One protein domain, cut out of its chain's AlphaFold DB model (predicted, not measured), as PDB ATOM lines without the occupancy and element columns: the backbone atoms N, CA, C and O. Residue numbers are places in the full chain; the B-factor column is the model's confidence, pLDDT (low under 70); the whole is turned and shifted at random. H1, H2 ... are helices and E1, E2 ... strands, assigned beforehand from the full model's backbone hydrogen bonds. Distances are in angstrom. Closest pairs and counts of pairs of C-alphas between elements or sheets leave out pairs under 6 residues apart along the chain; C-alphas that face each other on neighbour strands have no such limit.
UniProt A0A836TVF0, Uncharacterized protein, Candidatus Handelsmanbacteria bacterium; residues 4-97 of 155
ATOM      1  N   ILE A   4     -48.521 -55.807 -35.646       91.25
ATOM      2  CA  ILE A   4     -49.630 -55.712 -34.690       91.25
ATOM      3  C   ILE A   4     -50.314 -54.348 -34.728       91.25
ATOM      4  O   ILE A   4     -51.476 -54.256 -34.350       91.25
ATOM      5  N   ASP A   5     -49.601 -53.308 -35.164       88.81
ATOM      6  CA  ASP A   5     -50.110 -51.943 -35.216       88.81
ATOM      7  C   ASP A   5     -49.291 -51.094 -36.201       88.81
ATOM      8  O   ASP A   5     -48.096 -51.339 -36.409       88.81
ATOM      9  N   ILE A   6     -49.951 -50.117 -36.817       86.31
ATOM     10  CA  ILE A   6     -49.361 -49.160 -37.753       86.31
ATOM     11  C   ILE A   6     -49.843 -47.767 -37.341       86.31
ATOM     12  O   ILE A   6     -51.006 -47.415 -37.522       86.31
ATOM     13  N   GLU A   7     -48.932 -46.964 -36.804       86.75
ATOM     14  CA  GLU A   7     -49.176 -45.580 -36.417       86.75
ATOM     15  C   GLU A   7     -48.838 -44.650 -37.591       86.75
ATOM     16  O   GLU A   7     -47.731 -44.686 -38.135       86.75
ATOM     17  N   VAL A   8     -49.791 -43.797 -37.968       85.25
ATOM     18  CA  VAL A   8     -49.634 -42.782 -39.017       85.25
ATOM     19  C   VAL A   8     -49.412 -41.422 -38.365       85.25
ATOM     20  O   VAL A   8     -50.252 -40.928 -37.615       85.25
ATOM     21  N   ILE A   9     -48.274 -40.808 -38.664       83.31
ATOM     22  CA  ILE A   9     -47.816 -39.549 -38.087       83.31
ATOM     23  C   ILE A   9     -47.775 -38.503 -39.210       83.31
ATOM     24  O   ILE A   9     -46.826 -38.483 -40.000       83.31
ATOM     25  N   PRO A  10     -48.778 -37.615 -39.309       78.94
ATOM     26  CA  PRO A  10     -48.761 -36.551 -40.301       78.94
ATOM     27  C   PRO A  10     -47.693 -35.510 -39.939       78.94
ATOM     28  O   PRO A  10     -47.725 -34.896 -38.871       78.94
ATOM     29  N   ILE A  11     -46.760 -35.271 -40.855       75.88
ATOM     30  CA  ILE A  11     -45.729 -34.240 -40.759       75.88
ATOM     31  C   ILE A  11     -46.146 -33.085 -41.663       75.88
ATOM     32  O   ILE A  11     -46.097 -33.155 -42.889       75.88
ATOM     33  N   SER A  12     -46.560 -31.984 -41.041       72.62
ATOM     34  CA  SER A  12     -46.884 -30.747 -41.747       72.62
ATOM     35  C   SER A  12     -45.914 -29.653 -41.325       72.62
ATOM     36  O   SER A  12     -45.907 -29.206 -40.178       72.62
ATOM     37  N   LEU A  13     -45.069 -29.214 -42.260       68.69
ATOM     38  CA  LEU A  13     -44.139 -28.126 -41.988       68.69
ATOM     39  C   LEU A  13     -44.890 -26.786 -42.048       68.69
ATOM     40  O   LEU A  13     -45.638 -26.542 -43.005       68.69
ATOM     41  N   PRO A  14     -44.721 -25.892 -41.059       67.50
ATOM     42  CA  PRO A  14     -45.246 -24.538 -41.155       67.50
ATOM     43  C   PRO A  14     -44.457 -23.778 -42.230       67.50
ATOM     44  O   PRO A  14     -43.275 -23.482 -42.060       67.50
ATOM     45  N   LEU A  15     -45.100 -23.467 -43.358       66.69
ATOM     46  CA  LEU A  15     -44.505 -22.636 -44.404       66.69
ATOM     47  C   LEU A  15     -44.715 -21.146 -44.110       66.69
ATOM     48  O   LEU A  15     -45.678 -20.742 -43.463       66.69
ATOM     49  N   SER A  16     -43.808 -20.315 -44.623       69.69
ATOM     50  CA  SER A  16     -43.949 -18.856 -44.585       69.69
ATOM     51  C   SER A  16     -45.181 -18.393 -45.378       69.69
ATOM     52  O   SER A  16     -45.442 -18.911 -46.463       69.69
ATOM     53  N   SER A  17     -45.862 -17.347 -44.898       73.88
ATOM     54  CA  SER A  17     -47.049 -16.737 -45.528       73.88
ATOM     55  C   SER A  17     -46.846 -16.283 -46.979       73.88
ATOM     56  O   SER A  17     -47.798 -16.145 -47.737       73.88
ATOM     57  N   ARG A  18     -45.597 -16.095 -47.424       72.94
ATOM     58  CA  ARG A  18     -45.278 -15.795 -48.833       72.94
ATOM     59  C   ARG A  18     -45.629 -16.927 -49.811       72.94
ATOM     60  O   ARG A  18     -45.592 -16.708 -51.018       72.94
ATOM     61  N   TYR A  19     -45.884 -18.135 -49.304       65.44
ATOM     62  CA  TYR A  19     -46.305 -19.294 -50.094       65.44
ATOM     63  C   TYR A  19     -47.832 -19.467 -50.138       65.44
ATOM     64  O   TYR A  19     -48.317 -20.405 -50.773       65.44
ATOM     65  N   ASP A  20     -48.595 -18.554 -49.535       67.38
ATOM     66  CA  ASP A  20     -50.045 -18.484 -49.708       67.38
ATOM     67  C   ASP A  20     -50.363 -17.881 -51.088       67.38
ATOM     68  O   ASP A  20     -49.847 -16.824 -51.452       67.38
ATOM     69  N   ASN A  21     -51.181 -18.557 -51.900       64.31
ATOM     70  CA  ASN A  21     -51.622 -18.065 -53.206       64.31
ATOM     71  C   ASN A  21     -53.159 -17.975 -53.292       64.31
ATOM     72  O   ASN A  21     -53.883 -18.356 -52.373       64.31
ATOM     73  N   ALA A  22     -53.675 -17.429 -54.399       51.03
ATOM     74  CA  ALA A  22     -55.105 -17.149 -54.575       51.03
ATOM     75  C   ALA A  22     -56.015 -18.399 -54.590       51.03
ATOM     76  O   ALA A  22     -57.224 -18.265 -54.427       51.03
ATOM     77  N   ALA A  23     -55.453 -19.601 -54.759       53.22
ATOM     78  CA  ALA A  23     -56.153 -20.884 -54.661       53.22
ATOM     79  C   ALA A  23     -55.985 -21.552 -53.275       53.22
ATOM     80  O   ALA A  23     -56.354 -22.713 -53.097       53.22
ATOM     81  N   GLY A  24     -55.414 -20.836 -52.299       67.81
ATOM     82  CA  GLY A  24     -54.928 -21.374 -51.030       67.81
ATOM     83  C   GLY A  24     -53.409 -21.596 -51.044       67.81
ATOM     84  O   GLY A  24     -52.666 -20.977 -51.797       67.81
ATOM     85  N   ARG A  25     -52.903 -22.467 -50.174       59.53
ATOM     86  CA  ARG A  25     -51.465 -22.753 -50.024       59.53
ATOM     87  C   ARG A  25     -50.853 -23.269 -51.340       59.53
ATOM     88  O   ARG A  25     -51.389 -24.204 -51.938       59.53
ATOM     89  N   ARG A  26     -49.722 -22.704 -51.795       52.88
ATOM     90  CA  ARG A  26     -48.935 -23.269 -52.907       52.88
ATOM     91  C   ARG A  26     -48.385 -24.617 -52.443       52.88
ATOM     92  O   ARG A  26     -47.413 -24.641 -51.700       52.88
ATOM     93  N   ARG A  27     -49.029 -25.714 -52.852       56.97
ATOM     94  CA  ARG A  27     -48.573 -27.069 -52.522       56.97
ATOM     95  C   ARG A  27     -47.220 -27.305 -53.181       56.97
ATOM     96  O   ARG A  27     -47.130 -27.368 -54.407       56.97
ATOM     97  N   MET A  28     -46.174 -27.368 -52.368       59.59
ATOM     98  CA  MET A  28     -44.887 -27.926 -52.769       59.59
ATOM     99  C   MET A  28     -44.940 -29.398 -52.392       59.59
ATOM    100  O   MET A  28     -44.404 -29.776 -51.353       59.59
ATOM    101  N   TYR A  29     -45.652 -30.169 -53.227       53.41
ATOM    102  CA  TYR A  29     -45.727 -31.628 -53.147       53.41
ATOM    103  C   TYR A  29     -44.340 -32.198 -52.781       53.41
ATOM    104  O   TYR A  29     -43.326 -31.674 -53.249       53.41
ATOM    105  N   ASP A  30     -44.321 -33.166 -51.862       55.56
ATOM    106  CA  ASP A  30     -43.146 -33.848 -51.284       55.56
ATOM    107  C   ASP A  30     -42.316 -33.054 -50.250       55.56
ATOM    108  O   ASP A  30     -41.586 -33.640 -49.448       55.56
ATOM    109  N   ILE A  31     -42.445 -31.720 -50.195       61.81
ATOM    110  CA  ILE A  31     -41.649 -30.863 -49.290       61.81
ATOM    111  C   ILE A  31     -42.470 -30.347 -48.107       61.81
ATOM    112  O   ILE A  31     -41.935 -30.183 -47.013       61.81
ATOM    113  N   ASP A  32     -43.749 -30.020 -48.304       58.97
ATOM    114  CA  ASP A  32     -44.550 -29.326 -47.287       58.97
ATOM    115  C   ASP A  32     -45.516 -30.218 -46.499       58.97
ATOM    116  O   ASP A  32     -46.059 -29.776 -45.474       58.97
ATOM    117  N   GLN A  33     -45.695 -31.460 -46.950       64.31
ATOM    118  CA  GLN A  33     -46.514 -32.495 -46.325       64.31
ATOM    119  C   GLN A  33     -45.835 -33.851 -46.511       64.31
ATOM    120  O   GLN A  33     -45.599 -34.271 -47.637       64.31
ATOM    121  N   GLN A  34     -45.533 -34.527 -45.408       71.44
ATOM    122  CA  GLN A  34     -45.045 -35.902 -45.400       71.44
ATOM    123  C   GLN A  34     -45.866 -36.703 -44.399       71.44
ATOM    124  O   GLN A  34     -46.383 -36.158 -43.424       71.44
ATOM    125  N   VAL A  35     -45.981 -38.002 -44.612       74.69
ATOM    126  CA  VAL A  35     -46.569 -38.914 -43.638       74.69
ATOM    127  C   VAL A  35     -45.472 -39.854 -43.175       74.69
ATOM    128  O   VAL A  35     -44.896 -40.583 -43.975       74.69
ATOM    129  N   ALA A  36     -45.154 -39.829 -41.885       79.44
ATOM    130  CA  ALA A  36     -44.321 -40.858 -41.287       79.44
ATOM    131  C   ALA A  36     -45.209 -42.012 -40.825       79.44
ATOM    132  O   ALA A  36     -46.287 -41.805 -40.277       79.44
ATOM    133  N   VAL A  37     -44.746 -43.235 -41.035       80.25
ATOM    134  CA  VAL A  37     -45.422 -44.453 -40.598       80.25
ATOM    135  C   VAL A  37     -44.517 -45.164 -39.612       80.25
ATOM    136  O   VAL A  37     -43.314 -45.306 -39.844       80.25
ATOM    137  N   LYS A  38     -45.088 -45.622 -38.508       83.12
ATOM    138  CA  LYS A  38     -44.385 -46.395 -37.498       83.12
ATOM    139  C   LYS A  38     -45.085 -47.733 -37.323       83.12
ATOM    140  O   LYS A  38     -46.274 -47.799 -37.045       83.12
ATOM    141  N   ILE A  39     -44.334 -48.804 -37.523       83.69
ATOM    142  CA  ILE A  39     -44.850 -50.169 -37.580       83.69
ATOM    143  C   ILE A  39     -44.421 -50.889 -36.314       83.69
ATOM    144  O   ILE A  39     -43.227 -51.011 -36.045       83.69
ATOM    145  N   HIS A  40     -45.382 -51.407 -35.564       83.00
ATOM    146  CA  HIS A  40     -45.140 -52.210 -34.378       83.00
ATOM    147  C   HIS A  40     -45.307 -53.693 -34.698       83.00
ATOM    148  O   HIS A  40     -46.253 -54.098 -35.375       83.00
ATOM    149  N   THR A  41     -44.396 -54.520 -34.185       84.50
ATOM    150  CA  THR A  41     -44.427 -55.977 -34.373       84.50
ATOM    151  C   THR A  41     -44.627 -56.728 -33.060       84.50
ATOM    152  O   THR A  41     -44.307 -56.229 -31.981       84.50
ATOM    153  N   ASP A  42     -45.101 -57.970 -33.160       86.12
ATOM    154  CA  ASP A  42     -45.226 -58.910 -32.036       86.12
ATOM    155  C   ASP A  42     -43.889 -59.238 -31.347       86.12
ATOM    156  O   ASP A  42     -43.866 -59.633 -30.183       86.12
ATOM    157  N   ALA A  43     -42.771 -59.041 -32.047       79.81
ATOM    158  CA  ALA A  43     -41.419 -59.206 -31.525       79.81
ATOM    159  C   ALA A  43     -40.904 -57.971 -30.756       79.81
ATOM    160  O   ALA A  43     -39.764 -57.970 -30.297       79.81
ATOM    161  N   GLY A  44     -41.705 -56.904 -30.642       76.75
ATOM    162  CA  GLY A  44     -41.309 -55.638 -30.016       76.75
ATOM    163  C   GLY A  44     -40.411 -54.754 -30.894       76.75
ATOM    164  O   GLY A  44     -39.943 -53.712 -30.440       76.75
ATOM    165  N   ILE A  45     -40.178 -55.140 -32.152       71.50
ATOM    166  CA  ILE A  45     -39.420 -54.345 -33.123       71.50
ATOM    167  C   ILE A  45     -40.329 -53.244 -33.669       71.50
ATOM    168  O   ILE A  45     -41.489 -53.503 -34.003       71.50
ATOM    169  N   THR A  46     -39.784 -52.029 -33.755       76.38
ATOM    170  CA  THR A  46     -40.452 -50.862 -34.340       76.38
ATOM    171  C   THR A  46     -39.767 -50.489 -35.652       76.38
ATOM    172  O   THR A  46     -38.573 -50.196 -35.656       76.38
ATOM    173  N   GLY A  47     -40.511 -50.523 -36.755       71.38
ATOM    174  CA  GLY A  47     -40.072 -50.036 -38.064       71.38
ATOM    175  C   GLY A  47     -40.551 -48.607 -38.317       71.38
ATOM    176  O   GLY A  47     -41.577 -48.196 -37.779       71.38
ATOM    177  N   HIS A  48     -39.828 -47.865 -39.153       75.81
ATOM    178  CA  HIS A  48     -40.187 -46.505 -39.560       75.81
ATOM    179  C   HIS A  48     -40.160 -46.387 -41.084       75.81
ATOM    180  O   HIS A  48     -39.249 -46.911 -41.723       75.81
ATOM    181  N   GLY A  49     -41.133 -45.686 -41.658       73.00
ATOM    182  CA  GLY A  49     -41.183 -45.355 -43.080       73.00
ATOM    183  C   GLY A  49     -41.675 -43.930 -43.298       73.00
ATOM    184  O   GLY A  49     -42.303 -43.347 -42.412       73.00
ATOM    185  N   SER A  50     -41.381 -43.369 -44.465       71.88
ATOM    186  CA  SER A  50     -41.965 -42.113 -44.931       71.88
ATOM    187  C   SER A  50     -42.789 -42.360 -46.190       71.88
ATOM    188  O   SER A  50     -42.531 -43.279 -46.971       71.88
ATOM    189  N   TYR A  51     -43.816 -41.542 -46.357       68.94
ATOM    190  CA  TYR A  51     -44.658 -41.495 -47.532       68.94
ATOM    191  C   TYR A  51     -44.811 -40.031 -47.942       68.94
ATOM    192  O   TYR A  51     -45.274 -39.202 -47.154       68.94
ATOM    193  N   GLU A  52     -44.357 -39.712 -49.151       66.94
ATOM    194  CA  GLU A  52     -44.211 -38.327 -49.624       66.94
ATOM    195  C   GLU A  52     -45.302 -37.955 -50.640       66.94
ATOM    196  O   GLU A  52     -45.743 -36.810 -50.677       66.94
ATOM    197  N   ASP A  53     -45.858 -38.945 -51.347       65.50
ATOM    198  CA  ASP A  53     -46.776 -38.712 -52.467       65.50
ATOM    199  C   ASP A  53     -48.153 -38.156 -52.057       65.50
ATOM    200  O   ASP A  53     -48.890 -37.612 -52.888       65.50
ATOM    201  N   ARG A  54     -48.586 -38.352 -50.800       65.56
ATOM    202  CA  ARG A  54     -49.944 -37.979 -50.365       65.56
ATOM    203  C   ARG A  54     -50.040 -37.686 -48.860       65.56
ATOM    204  O   ARG A  54     -49.279 -38.245 -48.076       65.56
ATOM    205  N   PRO A  55     -51.000 -36.840 -48.442       65.38
ATOM    206  CA  PRO A  55     -51.065 -36.303 -47.081       65.38
ATOM    207  C   PRO A  55     -51.633 -37.268 -46.032       65.38
ATOM    208  O   PRO A  55     -51.645 -36.917 -44.855       65.38
ATOM    209  N   ASP A  56     -52.159 -38.422 -46.447       72.44
ATOM    210  CA  ASP A  56     -52.791 -39.394 -45.554       72.44
ATOM    211  C   ASP A  56     -52.771 -40.806 -46.159       72.44
ATOM    212  O   ASP A  56     -52.743 -40.967 -47.380       72.44
ATOM    213  N   ILE A  57     -52.819 -41.834 -45.317       76.75
ATOM    214  CA  ILE A  57     -52.890 -43.238 -45.732       76.75
ATOM    215  C   ILE A  57     -54.229 -43.797 -45.257       76.75
ATOM    216  O   ILE A  57     -54.512 -43.841 -44.061       76.75
ATOM    217  N   ALA A  58     -55.068 -44.233 -46.198       81.62
ATOM    218  CA  ALA A  58     -56.394 -44.734 -45.865       81.62
ATOM    219  C   ALA A  58     -56.310 -46.034 -45.032       81.62
ATOM    220  O   ALA A  58     -55.504 -46.911 -45.356       81.62
ATOM    221  N   PRO A  59     -57.186 -46.233 -44.025       80.62
ATOM    222  CA  PRO A  59     -57.220 -47.465 -43.233       80.62
ATOM    223  C   PRO A  59     -57.354 -48.737 -44.072       80.62
ATOM    224  O   PRO A  59     -56.697 -49.729 -43.782       80.62
ATOM    225  N   SER A  60     -58.104 -48.680 -45.177       81.44
ATOM    226  CA  SER A  60     -58.266 -49.793 -46.122       81.44
ATOM    227  C   SER A  60     -56.959 -50.279 -46.755       81.44
ATOM    228  O   SER A  60     -56.914 -51.375 -47.304       81.44
ATOM    229  N   GLU A  61     -55.908 -49.461 -46.724       77.56
ATOM    230  CA  GLU A  61     -54.578 -49.816 -47.216       77.56
ATOM    231  C   GLU A  61     -53.690 -50.385 -46.104       77.56
ATOM    232  O   GLU A  61     -52.804 -51.188 -46.381       77.56
ATOM    233  N   MET A  62     -53.955 -50.029 -44.844       81.69
ATOM    234  CA  MET A  62     -53.203 -50.505 -43.678       81.69
ATOM    235  C   MET A  62     -53.753 -51.812 -43.109       81.69
ATOM    236  O   MET A  62     -52.979 -52.690 -42.739       81.69
ATOM    237  N   GLU A  63     -55.077 -51.962 -43.056       83.88
ATOM    238  CA  GLU A  63     -55.758 -53.150 -42.527       83.88
ATOM    239  C   GLU A  63     -55.249 -54.471 -43.136       83.88
ATOM    240  O   GLU A  63     -55.018 -55.407 -42.370       83.88
ATOM    241  N   PRO A  64     -54.981 -54.577 -44.457       85.12
ATOM    242  CA  PRO A  64     -54.439 -55.801 -45.050       85.12
ATOM    243  C   PRO A  64     -53.001 -56.130 -44.630       85.12
ATOM    244  O   PRO A  64     -52.553 -57.254 -44.848       85.12
ATOM    245  N   LEU A  65     -52.258 -55.162 -44.082       81.62
ATOM    246  CA  LEU A  65     -50.870 -55.337 -43.646       81.62
ATOM    247  C   LEU A  65     -50.781 -55.863 -42.208       81.62
ATOM    248  O   LEU A  65     -49.766 -56.456 -41.833       81.62
ATOM    249  N   ILE A  66     -51.830 -55.683 -41.403       85.56
ATOM    250  CA  ILE A  66     -51.902 -56.245 -40.051       85.56
ATOM    251  C   ILE A  66     -51.840 -57.777 -40.129       85.56
ATOM    252  O   ILE A  66     -52.353 -58.391 -41.060       85.56
ATOM    253  N   ASP A  67     -51.152 -58.401 -39.170       85.69
ATOM    254  CA  ASP A  67     -50.846 -59.838 -39.132       85.69
ATOM    255  C   ASP A  67     -49.951 -60.367 -40.275       85.69
ATOM    256  O   ASP A  67     -49.646 -61.563 -40.314       85.69
ATOM    257  N   THR A  68     -49.437 -59.501 -41.157       82.44
ATOM    258  CA  THR A  68     -48.450 -59.887 -42.177       82.44
ATOM    259  C   THR A  68     -47.009 -59.715 -41.688       82.44
ATOM    260  O   THR A  68     -46.742 -59.117 -40.640       82.44
ATOM    261  N   ASN A  69     -46.055 -60.276 -42.436       78.38
ATOM    262  CA  ASN A  69     -44.636 -60.070 -42.169       78.38
ATOM    263  C   ASN A  69     -44.241 -58.631 -42.569       78.38
ATOM    264  O   ASN A  69     -44.537 -58.231 -43.694       78.38
ATOM    265  N   PRO A  70     -43.534 -57.863 -41.718       69.56
ATOM    266  CA  PRO A  70     -43.047 -56.528 -42.077       69.56
ATOM    267  C   PRO A  70     -42.150 -56.494 -43.324       69.56
ATOM    268  O   PRO A  70     -42.115 -55.471 -43.999       69.56
ATOM    269  N   SER A  71     -41.492 -57.595 -43.704       64.75
ATOM    270  CA  SER A  71     -40.761 -57.668 -44.979       64.75
ATOM    271  C   SER A  71     -41.678 -57.599 -46.208       64.75
ATOM    272  O   SER A  71     -41.217 -57.278 -47.295       64.75
ATOM    273  N   THR A  72     -42.973 -57.890 -46.070       61.16
ATOM    274  CA  THR A  72     -43.952 -57.751 -47.158       61.16
ATOM    275  C   THR A  72     -44.249 -56.277 -47.447       61.16
ATOM    276  O   THR A  72     -44.469 -55.918 -48.603       61.16
ATOM    277  N   ILE A  73     -44.166 -55.407 -46.427       60.12
ATOM    278  CA  ILE A  73     -44.379 -53.959 -46.576       60.12
ATOM    279  C   ILE A  73     -43.354 -53.337 -47.532       60.12
ATOM    280  O   ILE A  73     -43.719 -52.470 -48.320       60.12
ATOM    281  N   CYS A  74     -42.113 -53.838 -47.540       49.47
ATOM    282  CA  CYS A  74     -41.050 -53.425 -48.463       49.47
ATOM    283  C   CYS A  74     -41.435 -53.440 -49.948       49.47
ATOM    284  O   CYS A  74     -40.825 -52.734 -50.742       49.47
ATOM    285  N   THR A  75     -42.386 -54.295 -50.340       43.22
ATOM    286  CA  THR A  75     -42.764 -54.499 -51.750       43.22
ATOM    287  C   THR A  75     -44.049 -53.749 -52.117       43.22
ATOM    288  O   THR A  75     -44.373 -53.605 -53.294       43.22
ATOM    289  N   THR A  76     -44.804 -53.272 -51.125       47.06
ATOM    290  CA  THR A  76     -46.095 -52.602 -51.321       47.06
ATOM    291  C   THR A  76     -45.965 -51.085 -51.290       47.06
ATOM    292  O   THR A  76     -45.295 -50.516 -50.437       47.06
ATOM    293  N   THR A  77     -46.702 -50.439 -52.190       49.06
ATOM    294  CA  THR A  77     -46.728 -49.010 -52.548       49.06
ATOM    295  C   THR A  77     -47.045 -48.022 -51.415       49.06
ATOM    296  O   THR A  77     -47.261 -46.853 -51.691       49.06
ATOM    297  N   ILE A  78     -47.149 -48.456 -50.157       47.62
ATOM    298  CA  ILE A  78     -47.675 -47.654 -49.033       47.62
ATOM    299  C   ILE A  78     -46.541 -46.995 -48.225       47.62
ATOM    300  O   ILE A  78     -46.771 -46.099 -47.418       47.62
ATOM    301  N   THR A  79     -45.299 -47.381 -48.490       45.72
ATOM    302  CA  THR A  79     -44.096 -46.797 -47.894       45.72
ATOM    303  C   THR A  79     -43.045 -46.692 -48.983       45.72
ATOM    304  O   THR A  79     -42.773 -47.693 -49.649       45.72
ATOM    305  N   SER A  80     -42.409 -45.524 -49.133       46.47
ATOM    306  CA  SER A  80     -41.047 -45.507 -49.679       46.47
ATOM    307  C   SER A  80     -40.241 -46.536 -48.883       46.47
ATOM    308  O   SER A  80     -40.485 -46.641 -47.673       46.47
ATOM    309  N   PRO A  81     -39.378 -47.352 -49.524       47.59
ATOM    310  CA  PRO A  81     -38.714 -48.468 -48.859       47.59
ATOM    311  C   PRO A  81     -38.178 -47.979 -47.517       47.59
ATOM    312  O   PRO A  81     -37.454 -46.987 -47.461       47.59
ATOM    313  N   SER A  82     -38.646 -48.594 -46.426       57.47
ATOM    314  CA  SER A  82     -38.238 -48.177 -45.084       57.47
ATOM    315  C   SER A  82     -36.713 -48.139 -45.034       57.47
ATOM    316  O   SER A  82     -36.068 -48.952 -45.693       57.47
ATOM    317  N   ALA A  83     -36.117 -47.230 -44.260       56.47
ATOM    318  CA  ALA A  83     -34.656 -47.121 -44.189       56.47
ATOM    319  C   ALA A  83     -33.979 -48.475 -43.890       56.47
ATOM    320  O   ALA A  83     -32.877 -48.735 -44.356       56.47
ATOM    321  N   GLU A  84     -34.660 -49.370 -43.162       53.22
ATOM    322  CA  GLU A  84     -34.178 -50.728 -42.898       53.22
ATOM    323  C   GLU A  84     -34.322 -51.670 -44.106       53.22
ATOM    324  O   GLU A  84     -33.473 -52.531 -44.310       53.22
ATOM    325  N   CYS A  85     -35.352 -51.488 -44.933       56.66
ATOM    326  CA  CYS A  85     -35.527 -52.211 -46.188       56.66
ATOM    327  C   CYS A  85     -34.516 -51.779 -47.250       56.66
ATOM    328  O   CYS A  85     -33.869 -52.616 -47.872       56.66
ATOM    329  N   GLU A  86     -34.339 -50.468 -47.419       61.28
ATOM    330  CA  GLU A  86     -33.301 -49.905 -48.280       61.28
ATOM    331  C   GLU A  86     -31.928 -50.404 -47.828       61.28
ATOM    332  O   GLU A  86     -31.152 -50.920 -48.625       61.28
ATOM    333  N   LYS A  87     -31.662 -50.366 -46.521       67.88
ATOM    334  CA  LYS A  87     -30.435 -50.908 -45.941       67.88
ATOM    335  C   LYS A  87     -30.287 -52.411 -46.166       67.88
ATOM    336  O   LYS A  87     -29.169 -52.846 -46.427       67.88
ATOM    337  N   GLN A  88     -31.360 -53.202 -46.100       70.25
ATOM    338  CA  GLN A  88     -31.300 -54.633 -46.409       70.25
ATOM    339  C   GLN A  88     -30.941 -54.861 -47.881       70.25
ATOM    340  O   GLN A  88     -30.000 -55.598 -48.155       70.25
ATOM    341  N   VAL A  89     -31.612 -54.180 -48.813       73.88
ATOM    342  CA  VAL A  89     -31.311 -54.265 -50.250       73.88
ATOM    343  C   VAL A  89     -29.871 -53.827 -50.530       73.88
ATOM    344  O   VAL A  89     -29.141 -54.525 -51.226       73.88
ATOM    345  N   LEU A  90     -29.421 -52.717 -49.938       78.06
ATOM    346  CA  LEU A  90     -28.043 -52.243 -50.066       78.06
ATOM    347  C   LEU A  90     -27.031 -53.230 -49.469       78.06
ATOM    348  O   LEU A  90     -25.949 -53.384 -50.026       78.06
ATOM    349  N   THR A  91     -27.374 -53.916 -48.374       78.19
ATOM    350  CA  THR A  91     -26.520 -54.949 -47.766       78.19
ATOM    351  C   THR A  91     -26.422 -56.173 -48.676       78.19
ATOM    352  O   THR A  91     -25.323 -56.626 -48.966       78.19
ATOM    353  N   GLU A  92     -27.546 -56.661 -49.204       81.00
ATOM    354  CA  GLU A  92     -27.573 -57.792 -50.142       81.00
ATOM    355  C   GLU A  92     -26.832 -57.471 -51.454       81.00
ATOM    356  O   GLU A  92     -26.096 -58.303 -51.998       81.00
ATOM    357  N   MET A  93     -26.963 -56.241 -51.957       79.81
ATOM    358  CA  MET A  93     -26.176 -55.761 -53.096       79.81
ATOM    359  C   MET A  93     -24.686 -55.664 -52.753       79.81
ATOM    360  O   MET A  93     -23.853 -56.092 -53.546       79.81
ATOM    361  N   ALA A  94     -24.330 -55.149 -51.575       81.50
ATOM    362  CA  ALA A  94     -22.939 -55.060 -51.136       81.50
ATOM    363  C   ALA A  94     -22.286 -56.443 -50.965       81.50
ATOM    364  O   ALA A  94     -21.109 -56.594 -51.282       81.50
ATOM    365  N   ASP A  95     -23.043 -57.450 -50.525       84.75
ATOM    366  CA  ASP A  95     -22.565 -58.828 -50.381       84.75
ATOM    367  C   ASP A  95     -22.369 -59.535 -51.734       84.75
ATOM    368  O   ASP A  95     -21.555 -60.455 -51.850       84.75
ATOM    369  N   SER A  96     -23.109 -59.121 -52.767       85.50
ATOM    370  CA  SER A  96     -23.059 -59.732 -54.103       85.50
ATOM    371  C   SER A  96     -22.116 -59.024 -55.079       85.50
ATOM    372  O   SER A  96     -21.658 -59.649 -56.041       85.50
ATOM    373  N   LEU A  97     -21.795 -57.749 -54.845       85.19
ATOM    374  CA  LEU A  97     -20.933 -56.957 -55.717       85.19
ATOM    375  C   LEU A  97     -19.475 -56.958 -55.230       85.19
ATOM    376  O   LEU A  97     -19.205 -56.715 -54.053       85.19
TER     377      LEU A  97
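This is residues 4 to 97 of the 155 residues of an uncharacterized protein of Candidatus Handelsmanbacteria bacterium (UniProt A0A836TVF0). A strongly twisted sheet of three strands has the short helix H1 over its edge strand E1, with residues 13 to 32 looping out past one end and residues 90 to 97, of which 90 to 96 belong to H3, sticking out away from that loop. The 94 printed residues include strands E1, E2, E3, then helices H1, H2, H3; the sheet's order is E1 - E2 - E3, antiparallel, the class mixed. The whole is loose, radius of gyration of the C-alphas 16.3 A, spanning 50 by 35 by 20 A.

Look first at the meander, each strand the antiparallel neighbour of the one before: E1 (residues 4 to 12), E2 (33 to 41), E3 (46 to 51). N 7 and O 38 are 2.8 A apart, N 37 and O 49 2.8 A. H1 (59 to 65) is over E1; their closest C-alphas, Ile 6 and Met 62, are 7.2 A apart. H2 (70 to 73) and H3 (83 to 96) only graze the sheet. Every O i to N i+4 pair is within hydrogen-bond range in H3; H1 has 1 of 3, and 2 of 4 O i to N i+3.

Find C-alpha 4 at (-49.630, -55.712, -34.690), where E1 begins its 26.1 A; E2 spans 26.4 A. H3 runs 19.8 A to C-alpha 96 at (-23.059, -59.732, -54.103).

The printed part has no cut; E1 to E2 is a long link. Among residues under pLDDT 70 are 19 to 33 and 70 to 87.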